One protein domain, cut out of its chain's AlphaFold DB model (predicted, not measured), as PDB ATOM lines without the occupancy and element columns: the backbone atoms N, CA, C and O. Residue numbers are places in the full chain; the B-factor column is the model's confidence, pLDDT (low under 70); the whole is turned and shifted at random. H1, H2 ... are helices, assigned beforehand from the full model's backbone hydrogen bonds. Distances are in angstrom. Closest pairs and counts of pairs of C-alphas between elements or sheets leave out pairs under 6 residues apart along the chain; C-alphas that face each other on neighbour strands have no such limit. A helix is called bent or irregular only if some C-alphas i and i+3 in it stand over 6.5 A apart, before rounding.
ATOM      1  N   ASP A   9      61.003 -27.539   3.488       60.56
ATOM      2  CA  ASP A   9      59.694 -27.532   2.825       60.56
ATOM      3  C   ASP A   9      58.538 -26.993   3.706       60.56
ATOM      4  O   ASP A   9      57.391 -26.976   3.267       60.56
ATOM      5  N   GLN A  10      58.814 -26.585   4.953       64.06
ATOM      6  CA  GLN A  10      57.864 -25.947   5.878       64.06
ATOM      7  C   GLN A  10      58.260 -24.509   6.258       64.06
ATOM      8  O   GLN A  10      57.658 -23.936   7.159       64.06
ATOM      9  N   GLU A  11      59.235 -23.889   5.582       65.94
ATOM     10  CA  GLU A  11      59.606 -22.485   5.840       65.94
ATOM     11  C   GLU A  11      58.431 -21.514   5.580       65.94
ATOM     12  O   GLU A  11      58.272 -20.536   6.303       65.94
ATOM     13  N   TRP A  12      57.517 -21.829   4.655       66.50
ATOM     14  CA  TRP A  12      56.271 -21.068   4.447       66.50
ATOM     15  C   TRP A  12      55.274 -21.167   5.618       66.50
ATOM     16  O   TRP A  12      54.491 -20.250   5.822       66.50
ATOM     17  N   LEU A  13      55.336 -22.230   6.433       66.50
ATOM     18  CA  LEU A  13      54.547 -22.369   7.667       66.50
ATOM     19  C   LEU A  13      55.191 -21.658   8.866       66.50
ATOM     20  O   LEU A  13      54.684 -21.775   9.978       66.50
ATOM     21  N   HIS A  14      56.322 -20.967   8.696       68.75
ATOM     22  CA  HIS A  14      57.002 -20.338   9.824       68.75
ATOM     23  C   HIS A  14      56.121 -19.227  10.438       68.75
ATOM     24  O   HIS A  14      55.600 -18.402   9.684       68.75
ATOM     25  N   PRO A  15      55.992 -19.132  11.782       65.06
ATOM     26  CA  PRO A  15      55.120 -18.150  12.443       65.06
ATOM     27  C   PRO A  15      55.370 -16.693  12.036       65.06
ATOM     28  O   PRO A  15      54.493 -15.853  12.168       65.06
ATOM     29  N   GLN A  16      56.578 -16.399  11.554       67.94
ATOM     30  CA  GLN A  16      56.992 -15.069  11.119       67.94
ATOM     31  C   GLN A  16      56.392 -14.637   9.775       67.94
ATOM     32  O   GLN A  16      56.406 -13.446   9.517       67.94
ATOM     33  N   HIS A  17      55.870 -15.540   8.935       68.81
ATOM     34  CA  HIS A  17      55.241 -15.148   7.664       68.81
ATOM     35  C   HIS A  17      53.784 -14.685   7.828       68.81
ATOM     36  O   HIS A  17      53.292 -13.920   7.004       68.81
ATOM     37  N   PHE A  18      53.112 -15.088   8.909       67.44
ATOM     38  CA  PHE A  18      51.742 -14.677   9.229       67.44
ATOM     39  C   PHE A  18      51.761 -13.398  10.081       67.44
ATOM     40  O   PHE A  18      51.454 -13.424  11.273       67.44
ATOM     41  N   HIS A  19      52.189 -12.288   9.470       62.31
ATOM     42  CA  HIS A  19      52.299 -10.960  10.090       62.31
ATOM     43  C   HIS A  19      50.912 -10.340  10.375       62.31
ATOM     44  O   HIS A  19      50.492  -9.408   9.700       62.31
ATOM     45  N   ASP A  20      50.203 -10.889  11.364       67.94
ATOM     46  CA  ASP A  20      48.841 -10.528  11.807       67.94
ATOM     47  C   ASP A  20      47.685 -10.927  10.863       67.94
ATOM     48  O   ASP A  20      46.518 -10.684  11.173       67.94
ATOM     49  N   GLU A  21      47.965 -11.627   9.760       77.12
ATOM     50  CA  GLU A  21      46.922 -12.193   8.893       77.12
ATOM     51  C   GLU A  21      46.174 -13.354   9.597       77.12
ATOM     52  O   GLU A  21      46.808 -14.218  10.220       77.12
ATOM     53  N   PRO A  22      44.827 -13.414   9.537       76.50
ATOM     54  CA  PRO A  22      44.072 -14.498  10.151       76.50
ATOM     55  C   PRO A  22      44.375 -15.839   9.472       76.50
ATOM     56  O   PRO A  22      44.112 -16.044   8.294       76.50
ATOM     57  N   VAL A  23      44.860 -16.800  10.263       83.31
ATOM     58  CA  VAL A  23      45.178 -18.172   9.811       83.31
ATOM     59  C   VAL A  23      43.914 -18.962   9.416       83.31
ATOM     60  O   VAL A  23      43.999 -20.033   8.818       83.31
ATOM     61  N   TYR A  24      42.731 -18.448   9.762       82.94
ATOM     62  CA  TYR A  24      41.429 -19.011   9.423       82.94
ATOM     63  C   TYR A  24      40.730 -18.161   8.361       82.94
ATOM     64  O   TYR A  24      40.572 -16.950   8.525       82.94
ATOM     65  N   CYS A  25      40.261 -18.829   7.311       81.75
ATOM     66  CA  CYS A  25      39.429 -18.268   6.258       81.75
ATOM     67  C   CYS A  25      38.120 -19.066   6.225       81.75
ATOM     68  O   CYS A  25      38.160 -20.296   6.132       81.75
ATOM     69  N   GLU A  26      36.976 -18.388   6.333       82.31
ATOM     70  CA  GLU A  26      35.681 -19.021   6.067       82.31
ATOM     71  C   GLU A  26      35.535 -19.198   4.555       82.31
ATOM     72  O   GLU A  26      35.909 -18.315   3.778       82.31
ATOM     73  N   ALA A  27      35.036 -20.357   4.129       81.88
ATOM     74  CA  ALA A  27      34.780 -20.583   2.716       81.88
ATOM     75  C   ALA A  27      33.724 -19.567   2.241       81.88
ATOM     76  O   ALA A  27      32.716 -19.390   2.926       81.88
ATOM     77  N   PRO A  28      33.923 -18.889   1.096       81.00
ATOM     78  CA  PRO A  28      32.900 -18.011   0.559       81.00
ATOM     79  C   PRO A  28      31.675 -18.853   0.201       81.00
ATOM     80  O   PRO A  28      31.774 -19.809  -0.570       81.00
ATOM     81  N   HIS A  29      30.535 -18.489   0.772       79.62
ATOM     82  CA  HIS A  29      29.249 -19.117   0.504       79.62
ATOM     83  C   HIS A  29      28.413 -18.192  -0.371       79.62
ATOM     84  O   HIS A  29      28.379 -16.976  -0.156       79.62
ATOM     85  N   ARG A  30      27.769 -18.763  -1.382       86.38
ATOM     86  CA  ARG A  30      26.792 -18.057  -2.204       86.38
ATOM     87  C   ARG A  30      25.473 -17.937  -1.433       86.38
ATOM     88  O   ARG A  30      25.177 -18.817  -0.628       86.38
ATOM     89  N   PRO A  31      24.665 -16.889  -1.656       81.94
ATOM     90  CA  PRO A  31      23.361 -16.775  -1.002       81.94
ATOM     91  C   PRO A  31      22.385 -17.897  -1.407       81.94
ATOM     92  O   PRO A  31      21.427 -18.147  -0.682       81.94
ATOM     93  N   GLU A  32      22.640 -18.595  -2.519       88.88
ATOM     94  CA  GLU A  32      21.906 -19.789  -2.953       88.88
ATOM     95  C   GLU A  32      22.401 -21.099  -2.299       88.88
ATOM     96  O   GLU A  32      21.728 -22.125  -2.406       88.88
ATOM     97  N   ASP A  33      23.560 -21.102  -1.625       86.62
ATOM     98  CA  ASP A  33      24.077 -22.298  -0.954       86.62
ATOM     99  C   ASP A  33      23.227 -22.586   0.297       86.62
ATOM    100  O   ASP A  33      23.295 -21.867   1.299       86.62
ATOM    101  N   VAL A  34      22.442 -23.671   0.270       78.00
ATOM    102  CA  VAL A  34      21.621 -24.113   1.413       78.00
ATOM    103  C   VAL A  34      22.517 -24.694   2.512       78.00
ATOM    104  O   VAL A  34      22.683 -25.904   2.667       78.00
ATOM    105  N   LEU A  35      23.115 -23.801   3.296       73.69
ATOM    106  CA  LEU A  35      23.888 -24.137   4.482       73.69
ATOM    107  C   LEU A  35      22.952 -24.627   5.586       73.69
ATOM    108  O   LEU A  35      22.120 -23.871   6.099       73.69
ATOM    109  N   TYR A  36      23.133 -25.879   6.008       74.31
ATOM    110  CA  TYR A  36      22.481 -26.386   7.209       74.31
ATOM    111  C   TYR A  36      23.020 -25.636   8.438       74.31
ATOM    112  O   TYR A  36      24.086 -25.938   8.979       74.31
ATOM    113  N   SER A  37      22.282 -24.609   8.849       65.50
ATOM    114  CA  SER A  37      22.641 -23.734   9.962       65.50
ATOM    115  C   SER A  37      22.563 -24.508  11.276       65.50
ATOM    116  O   SER A  37      21.473 -24.834  11.736       65.50
ATOM    117  N   GLY A  38      23.718 -24.801  11.875       62.41
ATOM    118  CA  GLY A  38      23.816 -25.487  13.166       62.41
ATOM    119  C   GLY A  38      24.896 -26.562  13.225       62.41
ATOM    120  O   GLY A  38      25.616 -26.620  14.215       62.41
ATOM    121  N   SER A  39      25.124 -27.342  12.160       69.19
ATOM    122  CA  SER A  39      25.924 -28.584  12.266       69.19
ATOM    123  C   SER A  39      27.361 -28.403  12.771       69.19
ATOM    124  O   SER A  39      27.919 -29.330  13.355       69.19
ATOM    125  N   ASP A  40      27.966 -27.237  12.533       72.75
ATOM    126  CA  ASP A  40      29.323 -26.891  12.985       72.75
ATOM    127  C   ASP A  40      29.342 -25.799  14.077       72.75
ATOM    128  O   ASP A  40      30.382 -25.532  14.671       72.75
ATOM    129  N   ASP A  41      28.195 -25.175  14.379       79.69
ATOM    130  CA  ASP A  41      28.052 -24.142  15.419       79.69
ATOM    131  C   ASP A  41      27.408 -24.669  16.712       79.69
ATOM    132  O   ASP A  41      27.672 -24.122  17.776       79.69
ATOM    133  N   GLU A  42      26.652 -25.773  16.675       82.50
ATOM    134  CA  GLU A  42      25.991 -26.406  17.835       82.50
ATOM    135  C   GLU A  42      26.961 -26.777  18.978       82.50
ATOM    136  O   GLU A  42      26.555 -26.897  20.134       82.50
ATOM    137  N   ALA A  43      28.255 -26.941  18.678       82.75
ATOM    138  CA  ALA A  43      29.311 -27.225  19.655       82.75
ATOM    139  C   ALA A  43      29.980 -25.964  20.262       82.75
ATOM    140  O   ALA A  43      30.913 -26.081  21.071       82.75
ATOM    141  N   TYR A  44      29.540 -24.764  19.873       87.00
ATOM    142  CA  TYR A  44      30.140 -23.474  20.224       87.00
ATOM    143  C   TYR A  44      29.064 -22.461  20.642       87.00
ATOM    144  O   TYR A  44      27.898 -22.579  20.289       87.00
ATOM    145  N   SER A  45      29.441 -21.427  21.399       90.06
ATOM    146  CA  SER A  45      28.482 -20.388  21.819       90.06
ATOM    147  C   SER A  45      28.199 -19.369  20.704       90.06
ATOM    148  O   SER A  45      27.261 -18.583  20.804       90.06
ATOM    149  N   SER A  46      29.062 -19.322  19.680       88.81
ATOM    150  CA  SER A  46      28.943 -18.494  18.472       88.81
ATOM    151  C   SER A  46      29.989 -18.900  17.421       88.81
ATOM    152  O   SER A  46      31.065 -19.390  17.778       88.81
ATOM    153  N   ALA A  47      29.743 -18.568  16.149       86.12
ATOM    154  CA  ALA A  47      30.712 -18.732  15.058       86.12
ATOM    155  C   ALA A  47      32.046 -17.995  15.314       86.12
ATOM    156  O   ALA A  47      33.125 -18.486  14.978       86.12
ATOM    157  N   ALA A  48      32.002 -16.844  15.999       87.69
ATOM    158  CA  ALA A  48      33.204 -16.128  16.426       87.69
ATOM    159  C   ALA A  48      34.046 -16.949  17.426       87.69
ATOM    160  O   ALA A  48      35.274 -16.972  17.334       87.69
ATOM    161  N   GLU A  49      33.407 -17.674  18.351       90.12
ATOM    162  CA  GLU A  49      34.109 -18.569  19.277       90.12
ATOM    163  C   GLU A  49      34.716 -19.780  18.549       90.12
ATOM    164  O   GLU A  49      35.872 -20.134  18.814       90.12
ATOM    165  N   ARG A  50      33.978 -20.382  17.600       89.44
ATOM    166  CA  ARG A  50      34.496 -21.439  16.713       89.44
ATOM    167  C   ARG A  50      35.783 -20.974  16.031       89.44
ATOM    168  O   ARG A  50      36.824 -21.619  16.181       89.44
ATOM    169  N   ARG A  51      35.736 -19.818  15.359       89.25
ATOM    170  CA  ARG A  51      36.884 -19.191  14.693       89.25
ATOM    171  C   ARG A  51      38.081 -19.011  15.630       89.25
ATOM    172  O   ARG A  51      39.175 -19.469  15.308       89.25
ATOM    173  N   ILE A  52      37.887 -18.414  16.810       89.94
ATOM    174  CA  ILE A  52      38.967 -18.184  17.790       89.94
ATOM    175  C   ILE A  52      39.624 -19.507  18.222       89.94
ATOM    176  O   ILE A  52      40.854 -19.590  18.326       89.94
ATOM    177  N   ARG A  53      38.831 -20.561  18.455       89.75
ATOM    178  CA  ARG A  53      39.343 -21.892  18.824       89.75
ATOM    179  C   ARG A  53      40.121 -22.543  17.673       89.75
ATOM    180  O   ARG A  53      41.189 -23.106  17.924       89.75
ATOM    181  N   LEU A  54      39.641 -22.430  16.432       89.44
ATOM    182  CA  LEU A  54      40.332 -22.929  15.237       89.44
ATOM    183  C   LEU A  54      41.661 -22.197  14.998       89.44
ATOM    184  O   LEU A  54      42.694 -22.858  14.885       89.44
ATOM    185  N   GLU A  55      41.679 -20.860  15.029       90.56
ATOM    186  CA  GLU A  55      42.910 -20.059  14.919       90.56
ATOM    187  C   GLU A  55      43.922 -20.413  16.022       90.56
ATOM    188  O   GLU A  55      45.111 -20.594  15.756       90.56
ATOM    189  N   THR A  56      43.457 -20.580  17.265       90.44
ATOM    190  CA  THR A  56      44.308 -20.979  18.399       90.44
ATOM    191  C   THR A  56      44.942 -22.352  18.170       90.44
ATOM    192  O   THR A  56      46.136 -22.542  18.413       90.44
ATOM    193  N   GLN A  57      44.174 -23.322  17.669       90.25
ATOM    194  CA  GLN A  57      44.680 -24.661  17.381       90.25
ATOM    195  C   GLN A  57      45.628 -24.672  16.164       90.25
ATOM    196  O   GLN A  57      46.632 -25.388  16.183       90.25
ATOM    197  N   ALA A  58      45.371 -23.836  15.152       88.44
ATOM    198  CA  ALA A  58      46.241 -23.654  13.992       88.44
ATOM    199  C   ALA A  58      47.591 -23.022  14.376       88.44
ATOM    200  O   ALA A  58      48.638 -23.560  14.011       88.44
ATOM    201  N   ARG A  59      47.596 -21.968  15.209       88.38
ATOM    202  CA  ARG A  59      48.829 -21.385  15.777       88.38
ATOM    203  C   ARG A  59      49.645 -22.433  16.537       88.38
ATOM    204  O   ARG A  59      50.841 -22.563  16.297       88.38
ATOM    205  N   ARG A  60      49.002 -23.266  17.369       89.06
ATOM    206  CA  ARG A  60      49.684 -24.377  18.066       89.06
ATOM    207  C   ARG A  60      50.330 -25.371  17.095       89.06
ATOM    208  O   ARG A  60      51.447 -25.816  17.350       89.06
ATOM    209  N   PHE A  61      49.654 -25.724  16.002       88.56
ATOM    210  CA  PHE A  61      50.214 -26.609  14.976       88.56
ATOM    211  C   PHE A  61      51.434 -25.989  14.276       88.56
ATOM    212  O   PHE A  61      52.456 -26.660  14.136       88.56
ATOM    213  N   ILE A  62      51.346 -24.707  13.913       87.94
ATOM    214  CA  ILE A  62      52.423 -23.908  13.304       87.94
ATOM    215  C   ILE A  62      53.650 -23.802  14.233       87.94
ATOM    216  O   ILE A  62      54.784 -23.976  13.794       87.94
ATOM    217  N   GLU A  63      53.442 -23.651  15.543       87.94
ATOM    218  CA  GLU A  63      54.494 -23.729  16.574       87.94
ATOM    219  C   GLU A  63      55.094 -25.146  16.755       87.94
ATOM    220  O   GLU A  63      55.928 -25.374  17.635       87.94
ATOM    221  N   GLY A  64      54.649 -26.138  15.976       88.06
ATOM    222  CA  GLY A  64      55.087 -27.530  16.070       88.06
ATOM    223  C   GLY A  64      54.527 -28.291  17.278       88.06
ATOM    224  O   GLY A  64      54.993 -29.401  17.571       88.06
TER     225      GLY A  64
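Overview. This is residues 9 to 64 of the 462 residues of the protein "54bf0e2a-baa4-47ef-8d79-d96ff869f69b" of Thermothielavioides terrestris (UniProt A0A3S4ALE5). Little regular structure is here: one helix, H2, makes a long side of an open loop, and the unnamed stretch of residues 14 to 46 runs out along the other side and folds back, residues 27 to 37 sticking out. H1, a short irregular turn, sits near the far end of H2. The printed part has 56 residues, with two named helices, H1 then H2, holding 21 of them, and no named strand; its class is all helix. It is loose and elongated, with a radius of gyration of the C-alphas of 14.3 A and spans of 38 by 24 by 19 A.

Along the chain. Find C-alpha 9 at (59.694, -27.532, 2.825), where H1, residues 9 to 13, begins; it measures 8.8 A and is irregular, with C-alphas 9 and 12 7.5 A apart. Go on to C-alpha 47 at (30.712, -18.732, 15.058); from there H2, residues 47 to 62, runs 22.4 A to C-alpha 62 at (52.423, -23.908, 13.304).

Arrangement. Look at Leu 13 and Ile 62: their C-alphas, the closest of H1 and H2, are 6.2 A apart, and the helices are close but not clearly touching. In H2 every O i to N i+4 pair is within hydrogen-bond range; in H1 it is 0 of 1, with 1 of 2 O i to N i+3 pairs.

Size, cuts and confidence. The C-alphas of Glu 32 and Gly 64 are the farthest apart, 39.0 A. The printed part has no cut, and the link from H1 to H2 is long, 33 residues. Low model confidence, pLDDT under 70, is at residues 9 to 20 and 37 to 39.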